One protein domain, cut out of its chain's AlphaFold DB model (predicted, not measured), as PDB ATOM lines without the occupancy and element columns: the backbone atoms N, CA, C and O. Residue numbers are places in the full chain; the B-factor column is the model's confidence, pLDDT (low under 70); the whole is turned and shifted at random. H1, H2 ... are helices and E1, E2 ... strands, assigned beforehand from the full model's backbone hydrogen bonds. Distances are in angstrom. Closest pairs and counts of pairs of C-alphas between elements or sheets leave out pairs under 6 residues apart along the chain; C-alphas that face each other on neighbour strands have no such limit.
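Overview. This is residues 10 to 170 of the 177 residues of an uncharacterized protein of Melittangium boletus DSM 14713 (UniProt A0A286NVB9). Two strongly twisted antiparallel sheets, E1 to E4 and E5 to E7, follow one another along the longest axis, with H3 and H2 between them packing on both. H1 covers the other face of the first sheet at one end; at the other end H5 packs on the second sheet with H4 close by, and residues 103 to 117 form a long loop there. The 161 printed residues hold five named helices and seven named strands in the order H1 E1 E2 E3 E4 H2 H3 H4 H5 E5 E6 E7, of mixed class. The whole is compact, with a radius of gyration of the C-alphas of 16.9 A, and only just flat, spanning 51 by 43 by 24 A.

Along the chain. H1, residues 10 to 20, begins at C-alpha 10 (366.534, 274.817, 399.087) and is 15.7 A long. E1 is residues 23 to 29, 17.2 A; E2 is 32 to 37, E3 40 to 45 and E4 48 to 51. H2 is residues 56 to 65, and H3, residues 73 to 87, is 21.0 A long, beginning at (353.596, 285.760, 373.317). H4 is residues 95 to 102 and H5 118 to 123. E5, residues 133 to 142, is 25.7 A long; E6, 145 to 154, 26.9 A; E7, 160 to 169, 21.4 A, ending at (350.653, 312.243, 384.703).

Arrangement. H1 is on the sheet E1 E2 E3 E4 at a height of 8.9 A, on the opposite face from H3; the closest C-alphas of H1 and E2 are Leu 18 and Val 37, 7.2 A. This sheet is a meander, each strand the antiparallel neighbour of the one before, in three layers with H2 and H3 on one face and H1 on the other. N 27 and O 34 are 3.0 A apart, N 35 and O 42 2.8 A, N 43 and O 50 2.8 A, within hydrogen-bond range. H2 and H3, a helical hairpin, only just touch, with 3 pairs of C-alphas within 8 A. H3 is over E5 and E6 at a height of 9.5 A, in two layers, a helix on one face of a sheet. E5 E6 E7 is a second meander, with N 138 and O 149 3.0 A apart and N 150 and O 163 2.8 A. H5 is on it; the closest C-alphas of H5 and E7 are Gly 120 and Val 165, 5.8 A. H4 and H5 are close but not clearly touching. In each of the five helices every O i to N i+4 pair is within hydrogen-bond range.

Size, cuts and confidence. The C-alphas farthest apart, Ala 10 and Pro 106, are 51.7 A apart. The printed part has no cut, and its one long link is H4 to H5. Mean pLDDT of the printed part is 81.9; 24 residues are under 70, among them 102 to 115.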
ATOM      1  N   ALA A  10     366.828 273.454 398.631       49.16
ATOM      2  CA  ALA A  10     366.534 274.817 399.087       49.16
ATOM      3  C   ALA A  10     365.033 275.165 398.990       49.16
ATOM      4  O   ALA A  10     364.493 275.868 399.849       49.16
ATOM      5  N   GLU A  11     364.339 274.626 397.982       61.56
ATOM      6  CA  GLU A  11     362.934 274.925 397.678       61.56
ATOM      7  C   GLU A  11     361.957 274.544 398.817       61.56
ATOM      8  O   GLU A  11     361.139 275.388 399.204       61.56
ATOM      9  N   PRO A  12     362.050 273.354 399.452       65.94
ATOM     10  CA  PRO A  12     361.146 272.975 400.540       65.94
ATOM     11  C   PRO A  12     361.334 273.829 401.801       65.94
ATOM     12  O   PRO A  12     360.363 274.171 402.476       65.94
ATOM     13  N   VAL A  13     362.578 274.195 402.125       71.44
ATOM     14  CA  VAL A  13     362.908 274.952 403.343       71.44
ATOM     15  C   VAL A  13     362.443 276.401 403.231       71.44
ATOM     16  O   VAL A  13     361.910 276.966 404.188       71.44
ATOM     17  N   LEU A  14     362.641 277.015 402.067       67.81
ATOM     18  CA  LEU A  14     362.267 278.404 401.821       67.81
ATOM     19  C   LEU A  14     360.742 278.563 401.737       67.81
ATOM     20  O   LEU A  14     360.177 279.475 402.347       67.81
ATOM     21  N   ARG A  15     360.069 277.610 401.083       73.75
ATOM     22  CA  ARG A  15     358.607 277.514 401.054       73.75
ATOM     23  C   ARG A  15     358.015 277.359 402.453       73.75
ATOM     24  O   ARG A  15     357.142 278.139 402.824       73.75
ATOM     25  N   ALA A  16     358.546 276.440 403.261       79.38
ATOM     26  CA  ALA A  16     358.084 276.230 404.633       79.38
ATOM     27  C   ALA A  16     358.226 277.492 405.505       79.38
ATOM     28  O   ALA A  16     357.357 277.779 406.330       79.38
ATOM     29  N   LYS A  17     359.289 278.286 405.308       79.31
ATOM     30  CA  LYS A  17     359.461 279.576 406.003       79.31
ATOM     31  C   LYS A  17     358.360 280.574 405.641       79.31
ATOM     32  O   LYS A  17     357.817 281.217 406.534       79.31
ATOM     33  N   LEU A  18     358.025 280.710 404.361       80.06
ATOM     34  CA  LEU A  18     356.970 281.623 403.913       80.06
ATOM     35  C   LEU A  18     355.571 281.134 404.307       80.06
ATOM     36  O   LEU A  18     354.749 281.938 404.740       80.06
ATOM     37  N   GLU A  19     355.311 279.829 404.245       84.31
ATOM     38  CA  GLU A  19     354.074 279.225 404.758       84.31
ATOM     39  C   GLU A  19     353.914 279.485 406.265       84.31
ATOM     40  O   GLU A  19     352.839 279.894 406.702       84.31
ATOM     41  N   ALA A  20     354.994 279.387 407.051       84.50
ATOM     42  CA  ALA A  20     354.988 279.749 408.472       84.50
ATOM     43  C   ALA A  20     354.719 281.247 408.722       84.50
ATOM     44  O   ALA A  20     354.154 281.610 409.753       84.50
ATOM     45  N   LEU A  21     355.083 282.122 407.778       80.94
ATOM     46  CA  LEU A  21     354.739 283.549 407.802       80.94
ATOM     47  C   LEU A  21     353.301 283.830 407.324       80.94
ATOM     48  O   LEU A  21     352.828 284.964 407.438       80.94
ATOM     49  N   GLY A  22     352.591 282.805 406.846       85.12
ATOM     50  CA  GLY A  22     351.211 282.881 406.378       85.12
ATOM     51  C   GLY A  22     351.084 283.067 404.869       85.12
ATOM     52  O   GLY A  22     350.184 283.786 404.437       85.12
ATOM     53  N   ALA A  23     351.975 282.471 404.072       85.56
ATOM     54  CA  ALA A  23     351.809 282.424 402.623       85.56
ATOM     55  C   ALA A  23     350.533 281.655 402.244       85.56
ATOM     56  O   ALA A  23     350.350 280.513 402.660       85.56
ATOM     57  N   GLN A  24     349.653 282.284 401.464       79.81
ATOM     58  CA  GLN A  24     348.341 281.722 401.099       79.81
ATOM     59  C   GLN A  24     348.221 281.379 399.615       79.81
ATOM     60  O   GLN A  24     347.394 280.550 399.237       79.81
ATOM     61  N   HIS A  25     349.029 282.016 398.770       84.56
ATOM     62  CA  HIS A  25     348.971 281.862 397.325       84.56
ATOM     63  C   HIS A  25     350.374 281.884 396.728       84.56
ATOM     64  O   HIS A  25     351.256 282.581 397.237       84.56
ATOM     65  N   TRP A  26     350.548 281.117 395.655       86.75
ATOM     66  CA  TRP A  26     351.805 280.936 394.945       86.75
ATOM     67  C   TRP A  26     351.547 280.998 393.446       86.75
ATOM     68  O   TRP A  26     350.559 280.438 392.969       86.75
ATOM     69  N   MET A  27     352.451 281.645 392.723       89.06
ATOM     70  CA  MET A  27     352.394 281.769 391.271       89.06
ATOM     71  C   MET A  27     353.809 281.749 390.701       89.06
ATOM     72  O   MET A  27     354.754 282.122 391.388       89.06
ATOM     73  N   GLU A  28     353.962 281.323 389.453       88.94
ATOM     74  CA  GLU A  28     355.227 281.397 388.729       88.94
ATOM     75  C   GLU A  28     354.988 282.133 387.412       88.94
ATOM     76  O   GLU A  28     354.087 281.768 386.661       88.94
ATOM     77  N   LEU A  29     355.772 283.183 387.160       87.94
ATOM     78  CA  LEU A  29     355.749 283.964 385.923       87.94
ATOM     79  C   LEU A  29     357.157 283.999 385.357       87.94
ATOM     80  O   LEU A  29     358.082 284.381 386.071       87.94
ATOM     81  N   VAL A  30     357.344 283.601 384.098       88.81
ATOM     82  CA  VAL A  30     358.657 283.533 383.442       88.81
ATOM     83  C   VAL A  30     359.752 282.929 384.326       88.81
ATOM     84  O   VAL A  30     360.863 283.454 384.413       88.81
ATOM     85  N   GLY A  31     359.449 281.817 385.001       86.50
ATOM     86  CA  GLY A  31     360.391 281.113 385.880       86.50
ATOM     87  C   GLY A  31     360.777 281.878 387.150       86.50
ATOM     88  O   GLY A  31     361.792 281.556 387.760       86.50
ATOM     89  N   ILE A  32     360.014 282.909 387.518       85.81
ATOM     90  CA  ILE A  32     360.146 283.672 388.760       85.81
ATOM     91  C   ILE A  32     358.950 283.326 389.639       85.81
ATOM     92  O   ILE A  32     357.799 283.566 389.262       85.81
ATOM     93  N   ARG A  33     359.215 282.774 390.826       87.25
ATOM     94  CA  ARG A  33     358.156 282.421 391.771       87.25
ATOM     95  C   ARG A  33     357.750 283.609 392.627       87.25
ATOM     96  O   ARG A  33     358.568 284.416 393.066       87.25
ATOM     97  N   LEU A  34     356.457 283.670 392.891       86.94
ATOM     98  CA  LEU A  34     355.775 284.701 393.647       86.94
ATOM     99  C   LEU A  34     355.003 284.047 394.791       86.94
ATOM    100  O   LEU A  34     354.374 283.003 394.605       86.94
ATOM    101  N   ALA A  35     355.025 284.674 395.963       88.38
ATOM    102  CA  ALA A  35     354.310 284.218 397.147       88.38
ATOM    103  C   ALA A  35     353.555 285.374 397.807       88.38
ATOM    104  O   ALA A  35     354.110 286.451 398.016       88.38
ATOM    105  N   TRP A  36     352.300 285.151 398.189       87.50
ATOM    106  CA  TRP A  36     351.495 286.155 398.885       87.50
ATOM    107  C   TRP A  36     351.473 285.867 400.368       87.50
ATOM    108  O   TRP A  36     350.864 284.888 400.801       87.50
ATOM    109  N   VAL A  37     352.079 286.760 401.144       85.38
ATOM    110  CA  VAL A  37     352.051 286.731 402.605       85.38
ATOM    111  C   VAL A  37     351.236 287.929 403.076       85.38
ATOM    112  O   VAL A  37     351.692 289.075 403.023       85.38
ATOM    113  N   ARG A  38     350.010 287.668 403.544       84.31
ATOM    114  CA  ARG A  38     349.001 288.708 403.824       84.31
ATOM    115  C   ARG A  38     348.718 289.535 402.558       84.31
ATOM    116  O   ARG A  38     348.281 288.977 401.562       84.31
ATOM    117  N   TRP A  39     348.966 290.844 402.589       77.88
ATOM    118  CA  TRP A  39     348.790 291.773 401.465       77.88
ATOM    119  C   TRP A  39     350.104 292.107 400.737       77.88
ATOM    120  O   TRP A  39     350.138 293.037 399.936       77.88
ATOM    121  N   TRP A  40     351.194 291.392 401.033       81.12
ATOM    122  CA  TRP A  40     352.493 291.599 400.391       81.12
ATOM    123  C   TRP A  40     352.815 290.459 399.436       81.12
ATOM    124  O   TRP A  40     352.721 289.285 399.802       81.12
ATOM    125  N   VAL A  41     353.261 290.827 398.240       84.00
ATOM    126  CA  VAL A  41     353.893 289.903 397.300       84.00
ATOM    127  C   VAL A  41     355.356 289.746 397.704       84.00
ATOM    128  O   VAL A  41     356.001 290.716 398.096       84.00
ATOM    129  N   TRP A  42     355.870 288.529 397.626       85.94
ATOM    130  CA  TRP A  42     357.273 288.169 397.781       85.94
ATOM    131  C   TRP A  42     357.738 287.506 396.494       85.94
ATOM    132  O   TRP A  42     356.986 286.735 395.907       85.94
ATOM    133  N   VAL A  43     358.958 287.803 396.063       82.56
ATOM    134  CA  VAL A  43     359.530 287.316 394.803       82.56
ATOM    135  C   VAL A  43     360.783 286.503 395.093       82.56
ATOM    136  O   VAL A  43     361.599 286.892 395.934       82.56
ATOM    137  N   GLU A  44     360.915 285.371 394.412       81.06
ATOM    138  CA  GLU A  44     362.090 284.511 394.468       81.06
ATOM    139  C   GLU A  44     363.241 285.116 393.655       81.06
ATOM    140  O   GLU A  44     363.106 285.441 392.476       81.06
ATOM    141  N   PHE A  45     364.395 285.235 394.301       72.50
ATOM    142  CA  PHE A  45     365.654 285.690 393.735       72.50
ATOM    143  C   PHE A  45     366.759 284.721 394.143       72.50
ATOM    144  O   PHE A  45     367.262 284.763 395.273       72.50
ATOM    145  N   GLY A  46     367.141 283.835 393.221       70.88
ATOM    146  CA  GLY A  46     368.094 282.767 393.517       70.88
ATOM    147  C   GLY A  46     367.568 281.873 394.643       70.88
ATOM    148  O   GLY A  46     366.531 281.244 394.490       70.88
ATOM    149  N   GLU A  47     368.264 281.848 395.780       70.62
ATOM    150  CA  GLU A  47     367.901 281.048 396.967       70.62
ATOM    151  C   GLU A  47     367.173 281.865 398.054       70.62
ATOM    152  O   GLU A  47     367.074 281.449 399.211       70.62
ATOM    153  N   THR A  48     366.693 283.064 397.719       71.44
ATOM    154  CA  THR A  48     366.059 283.979 398.679       71.44
ATOM    155  C   THR A  48     364.691 284.439 398.198       71.44
ATOM    156  O   THR A  48     364.463 284.566 397.002       71.44
ATOM    157  N   PHE A  49     363.778 284.720 399.132       77.94
ATOM    158  CA  PHE A  49     362.582 285.509 398.847       77.94
ATOM    159  C   PHE A  49     362.746 286.885 399.464       77.94
ATOM    160  O   PHE A  49     363.025 287.012 400.660       77.94
ATOM    161  N   VAL A  50     362.521 287.906 398.653       77.06
ATOM    162  CA  VAL A  50     362.463 289.295 399.104       77.06
ATOM    163  C   VAL A  50     361.045 289.821 398.897       77.06
ATOM    164  O   VAL A  50     360.346 289.340 398.000       77.06
ATOM    165  N   PRO A  51     360.573 290.777 399.716       79.00
ATOM    166  CA  PRO A  51     359.337 291.486 399.414       79.00
ATOM    167  C   PRO A  51     359.413 292.025 397.987       79.00
ATOM    168  O   PRO A  51     360.484 292.461 397.562       79.00
ATOM    169  N   ALA A  52     358.306 291.949 397.251       70.31
ATOM    170  CA  ALA A  52     358.302 292.209 395.827       70.31
ATOM    171  C   ALA A  52     358.956 293.557 395.509       70.31
ATOM    172  O   ALA A  52     358.736 294.535 396.237       70.31
ATOM    173  N   PRO A  53     359.793 293.591 394.463       62.25
ATOM    174  CA  PRO A  53     360.662 294.722 394.254       62.25
ATOM    175  C   PRO A  53     359.886 296.000 393.995       62.25
ATOM    176  O   PRO A  53     358.996 296.044 393.159       62.25
ATOM    177  N   ARG A  54     360.258 297.083 394.678       65.94
ATOM    178  CA  ARG A  54     359.650 298.397 394.409       65.94
ATOM    179  C   ARG A  54     360.322 299.116 393.244       65.94
ATOM    180  O   ARG A  54     359.918 300.225 392.905       65.94
ATOM    181  N   SER A  55     361.368 298.530 392.663       74.38
ATOM    182  CA  SER A  55     362.181 299.179 391.641       74.38
ATOM    183  C   SER A  55     362.353 298.333 390.378       74.38
ATOM    184  O   SER A  55     362.475 297.110 390.403       74.38
ATOM    185  N   VAL A  56     362.442 299.028 389.243       80.06
ATOM    186  CA  VAL A  56     362.780 298.470 387.920       80.06
ATOM    187  C   VAL A  56     364.134 297.746 387.931       80.06
ATOM    188  O   VAL A  56     364.331 296.771 387.202       80.06
ATOM    189  N   GLY A  57     365.076 298.221 388.754       82.12
ATOM    190  CA  GLY A  57     366.415 297.645 388.878       82.12
ATOM    191  C   GLY A  57     366.385 296.228 389.441       82.12
ATOM    192  O   GLY A  57     366.951 295.319 388.838       82.12
ATOM    193  N   GLU A  58     365.661 296.020 390.538       80.75
ATOM    194  CA  GLU A  58     365.497 294.695 391.142       80.75
ATOM    195  C   GLU A  58     364.693 293.757 390.222       80.75
ATOM    196  O   GLU A  58     365.060 292.598 390.047       80.75
ATOM    197  N   LEU A  59     363.652 294.247 389.536       85.44
ATOM    198  CA  LEU A  59     362.927 293.431 388.550       85.44
ATOM    199  C   LEU A  59     363.822 293.003 387.369       85.44
ATOM    200  O   LEU A  59     363.742 291.865 386.904       85.44
ATOM    201  N   SER A  60     364.721 293.880 386.912       88.12
ATOM    202  CA  SER A  60     365.729 293.525 385.901       88.12
ATOM    203  C   SER A  60     366.652 292.408 386.376       88.12
ATOM    204  O   SER A  60     367.046 291.551 385.588       88.12
ATOM    205  N   GLU A  61     367.037 292.425 387.650       86.50
ATOM    206  CA  GLU A  61     367.867 291.378 388.241       86.50
ATOM    207  C   GLU A  61     367.124 290.037 388.303       86.50
ATOM    208  O   GLU A  61     367.706 289.003 387.973       86.50
ATOM    209  N   ALA A  62     365.822 290.054 388.606       85.44
ATOM    210  CA  ALA A  62     364.984 288.854 388.623       85.44
ATOM    211  C   ALA A  62     364.955 288.192 387.242       85.44
ATOM    212  O   ALA A  62     365.231 287.002 387.090       85.44
ATOM    213  N   LEU A  63     364.692 288.998 386.208       88.69
ATOM    214  CA  LEU A  63     364.625 288.538 384.823       88.69
ATOM    215  C   LEU A  63     365.972 288.004 384.324       88.69
ATOM    216  O   LEU A  63     366.004 287.004 383.608       88.69
ATOM    217  N   ARG A  64     367.088 288.628 384.724       88.69
ATOM    218  CA  ARG A  64     368.446 288.145 384.414       88.69
ATOM    219  C   ARG A  64     368.744 286.777 385.013       88.69
ATOM    220  O   ARG A  64     369.390 285.971 384.351       88.69
ATOM    221  N   ASN A  65     368.289 286.538 386.239       85.12
ATOM    222  CA  ASN A  65     368.532 285.287 386.953       85.12
ATOM    223  C   ASN A  65     367.534 284.180 386.579       85.12
ATOM    224  O   ASN A  65     367.820 283.001 386.796       85.12
ATOM    225  N   SER A  66     366.390 284.536 385.987       84.44
ATOM    226  CA  SER A  66     365.434 283.569 385.450       84.44
ATOM    227  C   SER A  66     366.058 282.714 384.344       84.44
ATOM    228  O   SER A  66     366.789 283.202 383.480       84.44
ATOM    229  N   ARG A  67     365.706 281.423 384.330       83.44
ATOM    230  CA  ARG A  67     366.071 280.474 383.266       83.44
ATOM    231  C   ARG A  67     364.999 280.330 382.183       83.44
ATOM    232  O   ARG A  67     365.233 279.615 381.214       83.44
ATOM    233  N   ALA A  68     363.852 280.996 382.321       85.69
ATOM    234  CA  ALA A  68     362.755 280.866 381.368       85.69
ATOM    235  C   ALA A  68     363.132 281.401 379.983       85.69
ATOM    236  O   ALA A  68     363.947 282.325 379.850       85.69
ATOM    237  N   GLU A  69     362.529 280.833 378.942       86.94
ATOM    238  CA  GLU A  69     362.636 281.369 377.591       86.94
ATOM    239  C   GLU A  69     361.697 282.562 377.415       86.94
ATOM    240  O   GLU A  69     360.480 282.460 377.536       86.94
ATOM    241  N   LEU A  70     362.284 283.710 377.090       87.06
ATOM    242  CA  LEU A  70     361.576 284.949 376.809       87.06
ATOM    243  C   LEU A  70     361.517 285.126 375.289       87.06
ATOM    244  O   LEU A  70     362.279 285.906 374.739       87.06
ATOM    245  N   ASN A  71     360.730 284.338 374.564       86.38
ATOM    246  CA  ASN A  71     360.650 284.441 373.094       86.38
ATOM    247  C   ASN A  71     359.245 284.148 372.539       86.38
ATOM    248  O   ASN A  71     359.086 283.964 371.332       86.38
ATOM    249  N   SER A  72     358.240 284.107 373.413       88.81
ATOM    250  CA  SER A  72     356.860 283.773 373.080       88.81
ATOM    251  C   SER A  72     355.903 284.900 373.473       88.81
ATOM    252  O   SER A  72     356.236 285.775 374.277       88.81
ATOM    253  N   GLU A  73     354.694 284.871 372.910       91.44
ATOM    254  CA  GLU A  73     353.596 285.760 373.317       91.44
ATOM    255  C   GLU A  73     353.154 285.491 374.763       91.44
ATOM    256  O   GLU A  73     352.828 286.419 375.497       91.44
ATOM    257  N   ALA A  74     353.218 284.230 375.207       92.38
ATOM    258  CA  ALA A  74     352.950 283.868 376.598       92.38
ATOM    259  C   ALA A  74     353.965 284.525 377.545       92.38
ATOM    260  O   ALA A  74     353.572 285.194 378.494       92.38
ATOM    261  N   ALA A  75     355.261 284.444 377.226       91.75
ATOM    262  CA  ALA A  75     356.300 285.095 378.019       91.75
ATOM    263  C   ALA A  75     356.143 286.624 378.034       91.75
ATOM    264  O   ALA A  75     356.406 287.258 379.051       91.75
ATOM    265  N   LEU A  76     355.703 287.234 376.926       94.38
ATOM    266  CA  LEU A  76     355.394 288.665 376.889       94.38
ATOM    267  C   LEU A  76     354.251 289.012 377.856       94.38
ATOM    268  O   LEU A  76     354.370 289.967 378.622       94.38
ATOM    269  N   ALA A  77     353.169 288.230 377.849       94.69
ATOM    270  CA  ALA A  77     352.046 288.412 378.764       94.69
ATOM    271  C   ALA A  77     352.463 288.257 380.235       94.69
ATOM    272  O   ALA A  77     352.154 289.130 381.046       94.69
ATOM    273  N   GLU A  78     353.226 287.211 380.552       94.31
ATOM    274  CA  GLU A  78     353.728 286.939 381.902       94.31
ATOM    275  C   GLU A  78     354.685 288.034 382.402       94.31
ATOM    276  O   GLU A  78     354.607 288.433 383.560       94.31
ATOM    277  N   VAL A  79     355.557 288.580 381.544       94.00
ATOM    278  CA  VAL A  79     356.420 289.717 381.918       94.00
ATOM    279  C   VAL A  79     355.597 290.966 382.211       94.00
ATOM    280  O   VAL A  79     355.886 291.666 383.180       94.00
ATOM    281  N   MET A  80     354.579 291.260 381.396       95.00
ATOM    282  CA  MET A  80     353.694 292.399 381.655       95.00
ATOM    283  C   MET A  80     352.968 292.231 382.992       95.00
ATOM    284  O   MET A  80     352.934 293.169 383.779       95.00
ATOM    285  N   GLU A  81     352.441 291.041 383.278       93.19
ATOM    286  CA  GLU A  81     351.794 290.739 384.558       93.19
ATOM    287  C   GLU A  81     352.764 290.870 385.738       93.19
ATOM    288  O   GLU A  81     352.446 291.519 386.735       93.19
ATOM    289  N   LEU A  82     353.983 290.340 385.600       91.62
ATOM    290  CA  LEU A  82     355.023 290.463 386.615       91.62
ATOM    291  C   LEU A  82     355.343 291.934 386.908       91.62
ATOM    292  O   LEU A  82     355.429 292.317 388.073       91.62
ATOM    293  N   VAL A  83     355.479 292.770 385.873       91.00
ATOM    294  CA  VAL A  83     355.698 294.217 386.020       91.00
ATOM    295  C   VAL A  83     354.564 294.870 386.807       91.00
ATOM    296  O   VAL A  83     354.848 295.638 387.729       91.00
ATOM    297  N   GLU A  84     353.304 294.579 386.478       88.75
ATOM    298  CA  GLU A  84     352.152 295.170 387.171       88.75
ATOM    299  C   GLU A  84     352.115 294.779 388.651       88.75
ATOM    300  O   GLU A  84     351.967 295.643 389.516       88.75
ATOM    301  N   LEU A  85     352.318 293.494 388.951       86.50
ATOM    302  CA  LEU A  85     352.283 292.967 390.318       86.50
ATOM    303  C   LEU A  85     353.392 293.535 391.203       86.50
ATOM    304  O   LEU A  85     353.187 293.781 392.390       86.50
ATOM    305  N   VAL A  86     354.575 293.706 390.625       84.62
ATOM    306  CA  VAL A  86     355.789 294.055 391.359       84.62
ATOM    307  C   VAL A  86     355.930 295.564 391.514       84.62
ATOM    308  O   VAL A  86     356.173 296.063 392.609       84.62
ATOM    309  N   THR A  87     355.750 296.307 390.424       83.12
ATOM    310  CA  THR A  87     356.018 297.754 390.403       83.12
ATOM    311  C   THR A  87     354.772 298.597 390.670       83.12
ATOM    312  O   THR A  87     354.880 299.807 390.857       83.12
ATOM    313  N   GLY A  88     353.585 297.983 390.650       82.25
ATOM    314  CA  GLY A  88     352.308 298.696 390.650       82.25
ATOM    315  C   GLY A  88     352.022 299.434 389.339       82.25
ATOM    316  O   GLY A  88     351.039 300.171 389.259       82.25
ATOM    317  N   ALA A  89     352.869 299.271 388.316       86.44
ATOM    318  CA  ALA A  89     352.620 299.847 387.007       86.44
ATOM    319  C   ALA A  89     351.339 299.288 386.387       86.44
ATOM    320  O   ALA A  89     350.920 298.175 386.688       86.44
ATOM    321  N   ARG A  90     350.717 300.061 385.496       88.06
ATOM    322  CA  ARG A  90     349.542 299.616 384.730       88.06
ATOM    323  C   ARG A  90     349.897 299.558 383.259       88.06
ATOM    324  O   ARG A  90     350.174 300.595 382.654       88.06
ATOM    325  N   VAL A  91     349.916 298.363 382.684       90.94
ATOM    326  CA  VAL A  91     350.343 298.148 381.301       90.94
ATOM    327  C   VAL A  91     349.200 298.460 380.338       90.94
ATOM    328  O   VAL A  91     348.084 297.946 380.455       90.94
ATOM    329  N   THR A  92     349.496 299.279 379.331       91.19
ATOM    330  CA  THR A  92     348.559 299.652 378.266       91.19
ATOM    331  C   THR A  92     348.634 298.623 377.141       91.19
ATOM    332  O   THR A  92     349.453 298.740 376.227       91.19
ATOM    333  N   ARG A  93     347.785 297.592 377.222       92.19
ATOM    334  CA  ARG A  93     347.807 296.438 376.306       92.19
ATOM    335  C   ARG A  93     347.109 296.716 374.980       92.19
ATOM    336  O   ARG A  93     347.534 296.220 373.941       92.19
ATOM    337  N   THR A  94     346.035 297.497 375.011       90.69
ATOM    338  CA  THR A  94     345.202 297.779 373.837       90.69
ATOM    339  C   THR A  94     344.993 299.273 373.633       90.69
ATOM    340  O   THR A  94     345.199 300.090 374.534       90.69
ATOM    341  N   ARG A  95     344.514 299.631 372.435       86.44
ATOM    342  CA  ARG A  95     344.135 301.013 372.127       86.44
ATOM    343  C   ARG A  95     342.969 301.495 372.990       86.44
ATOM    344  O   ARG A  95     342.919 302.672 373.322       86.44
ATOM    345  N   ASP A  96     342.084 300.594 373.407       83.94
ATOM    346  CA  ASP A  96     340.969 300.923 374.299       83.94
ATOM    347  C   ASP A  96     341.451 301.240 375.719       83.94
ATOM    348  O   ASP A  96     340.901 302.133 376.368       83.94
ATOM    349  N   ASN A  97     342.521 300.578 376.187       83.25
ATOM    350  CA  ASN A  97     343.182 300.961 377.437       83.25
ATOM    351  C   ASN A  97     343.764 302.372 377.320       83.25
ATOM    352  O   ASN A  97     343.533 303.197 378.198       83.25
ATOM    353  N   LEU A  98     344.450 302.663 376.209       80.94
ATOM    354  CA  LEU A  98     345.004 303.991 375.940       80.94
ATOM    355  C   LEU A  98     343.900 305.058 375.909       80.94
ATOM    356  O   LEU A  98     344.033 306.111 376.528       80.94
ATOM    357  N   HIS A  99     342.787 304.777 375.224       75.75
ATOM    358  CA  HIS A  99     341.678 305.719 375.106       75.75
ATOM    359  C   HIS A  99     341.002 305.988 376.453       75.75
ATOM    360  O   HIS A  99     340.730 307.141 376.781       75.75
ATOM    361  N   SER A 100     340.803 304.942 377.259       71.38
ATOM    362  CA  SER A 100     340.241 305.064 378.608       71.38
ATOM    363  C   SER A 100     341.077 305.960 379.516       71.38
ATOM    364  O   SER A 100     340.508 306.661 380.343       71.38
ATOM    365  N   LEU A 101     342.403 305.969 379.341       71.00
ATOM    366  CA  LEU A 101     343.284 306.887 380.059       71.00
ATOM    367  C   LEU A 101     343.081 308.323 379.563       71.00
ATOM    368  O   LEU A 101     342.958 309.235 380.355       71.00
ATOM    369  N   THR A 102     342.965 308.543 378.255       64.00
ATOM    370  CA  THR A 102     342.886 309.899 377.672       64.00
ATOM    371  C   THR A 102     341.584 310.661 377.926       64.00
ATOM    372  O   THR A 102     341.507 311.840 377.592       64.00
ATOM    373  N   LEU A 103     340.552 310.005 378.458       55.66
ATOM    374  CA  LEU A 103     339.259 310.626 378.722       55.66
ATOM    375  C   LEU A 103     339.184 311.089 380.180       55.66
ATOM    376  O   LEU A 103     339.328 310.283 381.096       55.66
ATOM    377  N   ASP A 104     338.867 312.368 380.391       55.62
ATOM    378  CA  ASP A 104     338.389 312.850 381.688       55.62
ATOM    379  C   ASP A 104     337.049 312.157 381.984       55.62
ATOM    380  O   ASP A 104     336.008 312.521 381.437       55.62
ATOM    381  N   GLN A 105     337.076 311.100 382.796       50.06
ATOM    382  CA  GLN A 105     335.897 310.308 383.147       50.06
ATOM    383  C   GLN A 105     335.209 310.921 384.380       50.06
ATOM    384  O   GLN A 105     335.786 310.896 385.470       50.06
ATOM    385  N   PRO A 106     333.978 311.458 384.270       45.72
ATOM    386  CA  PRO A 106     333.217 311.888 385.436       45.72
ATOM    387  C   PRO A 106     332.539 310.673 386.088       45.72
ATOM    388  O   PRO A 106     331.668 310.047 385.487       45.72
ATOM    389  N   GLY A 107     332.899 310.344 387.330       46.81
ATOM    390  CA  GLY A 107     332.267 309.256 388.084       46.81
ATOM    391  C   GLY A 107     332.412 309.400 389.607       46.81
ATOM    392  O   GLY A 107     333.406 309.965 390.063       46.81
ATOM    393  N   PRO A 108     331.430 308.923 390.406       41.44
ATOM    394  CA  PRO A 108     331.401 309.084 391.868       41.44
ATOM    395  C   PRO A 108     332.329 308.117 392.628       41.44
ATOM    396  O   PRO A 108     332.593 308.324 393.809       41.44
ATOM    397  N   GLU A 109     332.846 307.090 391.956       46.75
ATOM    398  CA  GLU A 109     333.817 306.133 392.480       46.75
ATOM    399  C   GLU A 109     335.060 306.217 391.596       46.75
ATOM    400  O   GLU A 109     335.045 305.713 390.486       46.75
ATOM    401  N   ILE A 110     336.078 306.949 392.050       47.91
ATOM    402  CA  ILE A 110     337.474 306.964 391.575       47.91
ATOM    403  C   ILE A 110     337.739 306.133 390.302       47.91
ATOM    404  O   ILE A 110     337.969 304.925 390.378       47.91
ATOM    405  N   ILE A 111     337.797 306.774 389.134       47.38
ATOM    406  CA  ILE A 111     338.287 306.124 387.913       47.38
ATOM    407  C   ILE A 111     339.431 306.963 387.366       47.38
ATOM    408  O   ILE A 111     339.194 308.048 386.854       47.38
ATOM    409  N   PHE A 112     340.653 306.446 387.527       49.69
ATOM    410  CA  PHE A 112     341.895 306.758 386.803       49.69
ATOM    411  C   PHE A 112     341.802 307.909 385.779       49.69
ATOM    412  O   PHE A 112     341.835 307.667 384.576       49.69
ATOM    413  N   SER A 113     341.678 309.155 386.238       47.16
ATOM    414  CA  SER A 113     341.535 310.307 385.349       47.16
ATOM    415  C   SER A 113     342.882 311.001 385.198       47.16
ATOM    416  O   SER A 113     343.337 311.674 386.124       47.16
ATOM    417  N   GLY A 114     343.501 310.858 384.034       55.66
ATOM    418  CA  GLY A 114     344.633 311.682 383.643       55.66
ATOM    419  C   GLY A 114     344.841 311.590 382.140       55.66
ATOM    420  O   GLY A 114     344.851 310.501 381.585       55.66
ATOM    421  N   THR A 115     345.080 312.699 381.452       66.75
ATOM    422  CA  THR A 115     345.283 312.677 379.995       66.75
ATOM    423  C   THR A 115     346.735 312.321 379.644       66.75
ATOM    424  O   THR A 115     347.658 312.973 380.127       66.75
ATOM    425  N   ILE A 116     346.955 311.304 378.799       77.06
ATOM    426  CA  ILE A 116     348.287 311.005 378.234       77.06
ATOM    427  C   ILE A 116     348.726 312.168 377.338       77.06
ATOM    428  O   ILE A 116     347.924 312.702 376.569       77.06
ATOM    429  N   GLY A 117     350.001 312.551 377.418       78.75
ATOM    430  CA  GLY A 117     350.560 313.617 376.597       78.75
ATOM    431  C   GLY A 117     350.553 313.296 375.100       78.75
ATOM    432  O   GLY A 117     350.388 312.158 374.651       78.75
ATOM    433  N   ALA A 118     350.751 314.329 374.280       83.31
ATOM    434  CA  ALA A 118     350.775 314.177 372.825       83.31
ATOM    435  C   ALA A 118     351.896 313.230 372.349       83.31
ATOM    436  O   ALA A 118     351.735 312.563 371.322       83.31
ATOM    437  N   GLN A 119     353.011 313.146 373.090       86.62
ATOM    438  CA  GLN A 119     354.101 312.227 372.764       86.62
ATOM    439  C   GLN A 119     353.669 310.780 372.985       86.62
ATOM    440  O   GLN A 119     353.804 309.969 372.071       86.62
ATOM    441  N   GLY A 120     353.075 310.464 374.137       87.50
ATOM    442  CA  GLY A 120     352.549 309.140 374.442       87.50
ATOM    443  C   GLY A 120     351.482 308.687 373.454       87.50
ATOM    444  O   GLY A 120     351.564 307.575 372.936       87.50
ATOM    445  N   LEU A 121     350.548 309.573 373.098       87.19
ATOM    446  CA  LEU A 121     349.525 309.306 372.080       87.19
ATOM    447  C   LEU A 121     350.107 308.969 370.704       87.19
ATOM    448  O   LEU A 121     349.589 308.102 370.004       87.19
ATOM    449  N   THR A 122     351.167 309.673 370.310       90.75
ATOM    450  CA  THR A 122     351.815 309.487 369.005       90.75
ATOM    451  C   THR A 122     352.685 308.235 368.985       90.75
ATOM    452  O   THR A 122     352.811 307.579 367.953       90.75
ATOM    453  N   ARG A 123     353.315 307.921 370.116       93.38
ATOM    454  CA  ARG A 123     354.369 306.914 370.214       93.38
ATOM    455  C   ARG A 123     353.862 305.540 370.644       93.38
ATOM    456  O   ARG A 123     354.550 304.550 370.402       93.38
ATOM    457  N   TRP A 124     352.707 305.470 371.306       93.94
ATOM    458  CA  TRP A 124     352.173 304.203 371.788       93.94
ATOM    459  C   TRP A 124     351.992 303.201 370.645       93.94
ATOM    460  O   TRP A 124     351.421 303.498 369.594       93.94
ATOM    461  N   GLU A 125     352.438 301.980 370.907       94.81
ATOM    462  CA  GLU A 125     352.234 300.808 370.069       94.81
ATOM    463  C   GLU A 125     351.774 299.653 370.965       94.81
ATOM    464  O   GLU A 125     352.089 299.617 372.159       94.81
ATOM    465  N   ALA A 126     351.045 298.695 370.387       95.56
ATOM    466  CA  ALA A 126     350.658 297.487 371.107       95.56
ATOM    467  C   ALA A 126     351.904 296.708 371.586       95.56
ATOM    468  O   ALA A 126     352.923 296.723 370.884       95.56
ATOM    469  N   PRO A 127     351.833 296.014 372.742       97.19
ATOM    470  CA  PRO A 127     352.918 295.168 373.225       97.19
ATOM    471  C   PRO A 127     353.381 294.186 372.157       97.19
ATOM    472  O   PRO A 127     352.560 293.565 371.481       97.19
ATOM    473  N   ARG A 128     354.697 294.058 371.991       95.56
ATOM    474  CA  ARG A 128     355.264 293.226 370.929       95.56
ATOM    475  C   ARG A 128     356.713 292.847 371.181       95.56
ATOM    476  O   ARG A 128     357.437 293.497 371.936       95.56
ATOM    477  N   TRP A 129     357.157 291.859 370.419       93.50
ATOM    478  CA  TRP A 129     358.562 291.551 370.206       93.50
ATOM    479  C   TRP A 129     359.155 292.355 369.043       93.50
ATOM    480  O   TRP A 129     358.550 292.473 367.980       93.50
ATOM    481  N   ASP A 130     360.372 292.872 369.217       89.94
ATOM    482  CA  ASP A 130     361.227 293.315 368.114       89.94
ATOM    483  C   ASP A 130     362.641 292.732 368.182       89.94
ATOM    484  O   ASP A 130     362.975 291.895 369.020       89.94
ATOM    485  N   SER A 131     363.484 293.179 367.249       87.25
ATOM    486  CA  SER A 131     364.891 292.788 367.143       87.25
ATOM    487  C   SER A 131     365.724 293.035 368.409       87.25
ATOM    488  O   SER A 131     366.738 292.367 368.588       87.25
ATOM    489  N   ARG A 132     365.319 293.966 369.282       87.62
ATOM    490  CA  ARG A 132     366.030 294.318 370.519       87.62
ATOM    491  C   ARG A 132     365.396 293.667 371.750       87.62
ATOM    492  O   ARG A 132     366.095 293.434 372.729       87.62
ATOM    493  N   GLY A 133     364.103 293.345 371.709       92.62
ATOM    494  CA  GLY A 133     363.443 292.571 372.758       92.62
ATOM    495  C   GLY A 133     361.952 292.848 372.888       92.62
ATOM    496  O   GLY A 133     361.297 293.216 371.912       92.62
ATOM    497  N   MET A 134     361.415 292.648 374.092       95.81
ATOM    498  CA  MET A 134     360.017 292.964 374.395       95.81
ATOM    499  C   MET A 134     359.861 294.469 374.542       95.81
ATOM    500  O   MET A 134     360.685 295.099 375.207       95.81
ATOM    501  N   VAL A 135     358.798 295.031 373.977       96.75
ATOM    502  CA  VAL A 135     358.444 296.442 374.139       96.75
ATOM    503  C   VAL A 135     356.979 296.547 374.514       96.75
ATOM    504  O   VAL A 135     356.127 295.947 373.861       96.75
ATOM    505  N   PHE A 136     356.691 297.324 375.552       96.62
ATOM    506  CA  PHE A 136     355.336 297.638 375.986       96.62
ATOM    507  C   PHE A 136     355.316 298.977 376.725       96.62
ATOM    508  O   PHE A 136     356.350 299.477 377.166       96.62
ATOM    509  N   TYR A 137     354.132 299.565 376.848       94.88
ATOM    510  CA  TYR A 137     353.941 300.859 377.498       94.88
ATOM    511  C   TYR A 137     353.153 300.696 378.789       94.88
ATOM    512  O   TYR A 137     352.234 299.877 378.860       94.88
ATOM    513  N   ALA A 138     353.487 301.490 379.798       91.25
ATOM    514  CA  ALA A 138     352.825 301.433 381.091       91.25
ATOM    515  C   ALA A 138     352.772 302.802 381.769       91.25
ATOM    516  O   ALA A 138     353.594 303.672 381.494       91.25
ATOM    517  N   ASN A 139     351.835 302.950 382.702       88.69
ATOM    518  CA  ASN A 139     351.854 304.030 383.679       88.69
ATOM    519  C   ASN A 139     352.668 303.560 384.885       88.69
ATOM    520  O   ASN A 139     352.243 302.618 385.552       88.69
ATOM    521  N   LEU A 140     353.823 304.172 385.146       87.69
ATOM    522  CA  LEU A 140     354.699 303.833 386.270       87.69
ATOM    523  C   LEU A 140     354.452 304.794 387.448       87.69
ATOM    524  O   LEU A 140     354.736 305.985 387.294       87.69
ATOM    525  N   PRO A 141     353.940 304.325 388.603       82.25
ATOM    526  CA  PRO A 141     353.582 305.185 389.727       82.25
ATOM    527  C   PRO A 141     354.737 306.040 390.258       82.25
ATOM    528  O   PRO A 141     355.888 305.610 390.340       82.25
ATOM    529  N   ARG A 142     354.389 307.249 390.695       76.81
ATOM    530  CA  ARG A 142     355.227 308.215 391.415       76.81
ATOM    531  C   ARG A 142     354.497 308.678 392.678       76.81
ATOM    532  O   ARG A 142     353.307 308.440 392.850       76.81
ATOM    533  N   GLU A 143     355.189 309.411 393.551       75.62
ATOM    534  CA  GLU A 143     354.595 309.947 394.790       75.62
ATOM    535  C   GLU A 143     353.333 310.797 394.536       75.62
ATOM    536  O   GLU A 143     352.419 310.821 395.358       75.62
ATOM    537  N   ARG A 144     353.273 311.498 393.395       69.19
ATOM    538  CA  ARG A 144     352.166 312.394 393.026       69.19
ATOM    539  C   ARG A 144     351.691 312.174 391.590       69.19
ATOM    540  O   ARG A 144     351.599 313.133 390.829       69.19
ATOM    541  N   GLY A 145     351.432 310.920 391.221       77.12
ATOM    542  CA  GLY A 145     350.925 310.559 389.898       77.12
ATOM    543  C   GLY A 145     351.619 309.329 389.325       77.12
ATOM    544  O   GLY A 145     351.953 308.407 390.061       77.12
ATOM    545  N   ALA A 146     351.872 309.327 388.025       82.88
ATOM    546  CA  ALA A 146     352.651 308.325 387.320       82.88
ATOM    547  C   ALA A 146     353.387 308.973 386.138       82.88
ATOM    548  O   ALA A 146     353.101 310.101 385.749       82.88
ATOM    549  N   ASP A 147     354.319 308.249 385.541       87.25
ATOM    550  CA  ASP A 147     354.804 308.566 384.200       87.25
ATOM    551  C   ASP A 147     354.183 307.637 383.185       87.25
ATOM    552  O   ASP A 147     354.027 306.446 383.463       87.25
ATOM    553  N   PHE A 148     353.955 308.139 381.976       90.44
ATOM    554  CA  PHE A 148     353.779 307.251 380.841       90.44
ATOM    555  C   PHE A 148     355.156 306.839 380.328       90.44
ATOM    556  O   PHE A 148     355.944 307.678 379.882       90.44
ATOM    557  N   VAL A 149     355.462 305.547 380.407       92.81
ATOM    558  CA  VAL A 149     356.785 305.014 380.087       92.81
ATOM    559  C   VAL A 149     356.729 303.959 378.994       92.81
ATOM    560  O   VAL A 149     355.782 303.180 378.894       92.81
ATOM    561  N   CYS A 150     357.793 303.908 378.201       95.69
ATOM    562  CA  CYS A 150     358.124 302.787 377.337       95.69
ATOM    563  C   CYS A 150     359.063 301.860 378.109       95.69
ATOM    564  O   CYS A 150     360.157 302.258 378.517       95.69
ATOM    565  N   MET A 151     358.634 300.623 378.318       95.69
ATOM    566  CA  MET A 151     359.428 299.579 378.942       95.69
ATOM    567  C   MET A 151     359.987 298.647 377.873       95.69
ATOM    568  O   MET A 151     359.274 298.222 376.959       95.69
ATOM    569  N   ARG A 152     361.273 298.313 377.994       95.69
ATOM    570  CA  ARG A 152     361.952 297.374 377.105       95.69
ATOM    571  C   ARG A 152     362.714 296.333 377.901       95.69
ATOM    572  O   ARG A 152     363.628 296.690 378.635       95.69
ATOM    573  N   VAL A 153     362.398 295.059 377.697       94.81
ATOM    574  CA  VAL A 153     363.241 293.959 378.185       94.81
ATOM    575  C   VAL A 153     364.192 293.565 377.070       94.81
ATOM    576  O   VAL A 153     363.755 293.066 376.032       94.81
ATOM    577  N   ASP A 154     365.484 293.813 377.272       92.31
ATOM    578  CA  ASP A 154     366.516 293.432 376.311       92.31
ATOM    579  C   ASP A 154     366.567 291.910 376.142       92.31
ATOM    580  O   ASP A 154     366.591 291.159 377.119       92.31
ATOM    581  N   ARG A 155     366.609 291.442 374.895       87.50
ATOM    582  CA  ARG A 155     366.575 290.008 374.592       87.50
ATOM    583  C   ARG A 155     367.813 289.255 375.087       87.50
ATOM    584  O   ARG A 155     367.696 288.093 375.471       87.50
ATOM    585  N   ALA A 156     368.988 289.875 375.028       87.00
ATOM    586  CA  ALA A 156     370.255 289.224 375.343       87.00
ATOM    587  C   ALA A 156     370.597 289.360 376.829       87.00
ATOM    588  O   ALA A 156     370.915 288.375 377.491       87.00
ATOM    589  N   SER A 157     370.513 290.580 377.359       89.62
ATOM    590  CA  SER A 157     370.888 290.887 378.735       89.62
ATOM    591  C   SER A 157     369.731 290.768 379.718       89.62
ATOM    592  O   SER A 157     369.961 290.982 380.906       89.62
ATOM    593  N   ARG A 158     368.494 290.535 379.249       89.12
ATOM    594  CA  ARG A 158     367.263 290.463 380.066       89.12
ATOM    595  C   ARG A 158     367.064 291.672 380.984       89.12
ATOM    596  O   ARG A 158     366.410 291.591 382.017       89.12
ATOM    597  N   ALA A 159     367.676 292.799 380.628       90.44
ATOM    598  CA  ALA A 159     367.610 294.017 381.413       90.44
ATOM    599  C   ALA A 159     366.314 294.745 381.071       90.44
ATOM    600  O   ALA A 159     366.033 294.943 379.889       90.44
ATOM    601  N   LEU A 160     365.563 295.165 382.088       91.81
ATOM    602  CA  LEU A 160     364.413 296.034 381.903       91.81
ATOM    603  C   LEU A 160     364.903 297.487 381.887       91.81
ATOM    604  O   LEU A 160     365.395 298.019 382.880       91.81
ATOM    605  N   VAL A 161     364.785 298.122 380.730       92.94
ATOM    606  CA  VAL A 161     365.056 299.543 380.523       92.94
ATOM    607  C   VAL A 161     363.728 300.279 380.494       92.94
ATOM    608  O   VAL A 161     362.774 299.825 379.863       92.94
ATOM    609  N   VAL A 162     363.675 301.423 381.165       93.81
ATOM    610  CA  VAL A 162     362.490 302.276 381.217       93.81
ATOM    611  C   VAL A 162     362.846 303.642 380.664       93.81
ATOM    612  O   VAL A 162     363.813 304.268 381.094       93.81
ATOM    613  N   GLU A 163     362.057 304.089 379.700       95.25
ATOM    614  CA  GLU A 163     362.148 305.412 379.108       95.25
ATOM    615  C   GLU A 163     360.865 306.175 379.415       95.25
ATOM    616  O   GLU A 163     359.772 305.716 379.082       95.25
ATOM    617  N   VAL A 164     360.996 307.347 380.033       93.38
ATOM    618  CA  VAL A 164     359.850 308.226 380.264       93.38
ATOM    619  C   VAL A 164     359.466 308.901 378.951       93.38
ATOM    620  O   VAL A 164     360.300 309.529 378.305       93.38
ATOM    621  N   VAL A 165     358.208 308.730 378.551       92.88
ATOM    622  CA  VAL A 165     357.639 309.298 377.321       92.88
ATOM    623  C   VAL A 165     356.890 310.585 377.637       92.88
ATOM    624  O   VAL A 165     357.094 311.583 376.957       92.88
ATOM    625  N   ASP A 166     356.071 310.570 378.688       88.31
ATOM    626  CA  ASP A 166     355.445 311.762 379.256       88.31
ATOM    627  C   ASP A 166     355.588 311.729 380.787       88.31
ATOM    628  O   ASP A 166     355.307 310.712 381.428       88.31
ATOM    629  N   GLU A 167     356.028 312.846 381.370       86.00
ATOM    630  CA  GLU A 167     356.247 312.997 382.812       86.00
ATOM    631  C   GLU A 167     355.011 313.517 383.548       86.00
ATOM    632  O   GLU A 167     354.281 314.370 383.042       86.00
ATOM    633  N   GLY A 168     354.852 313.093 384.807       67.00
ATOM    634  CA  GLY A 168     353.986 313.797 385.762       67.00
ATOM    635  C   GLY A 168     352.492 313.709 385.448       67.00
ATOM    636  O   GLY A 168     351.745 314.646 385.722       67.00
ATOM    637  N   TRP A 169     352.058 312.585 384.884       68.50
ATOM    638  CA  TRP A 169     350.653 312.243 384.703       68.50
ATOM    639  C   TRP A 169     349.973 312.070 386.062       68.50
ATOM    640  O   TRP A 169     350.532 311.448 386.959       68.50
ATOM    641  N   PHE A 170     348.769 312.603 386.249       58.25
ATOM    642  CA  PHE A 170     348.074 312.517 387.532       58.25
ATOM    643  C   PHE A 170     347.074 311.368 387.518       58.25
ATOM    644  O   PHE A 170     346.171 311.336 386.693       58.25
TER     645      PHE A 170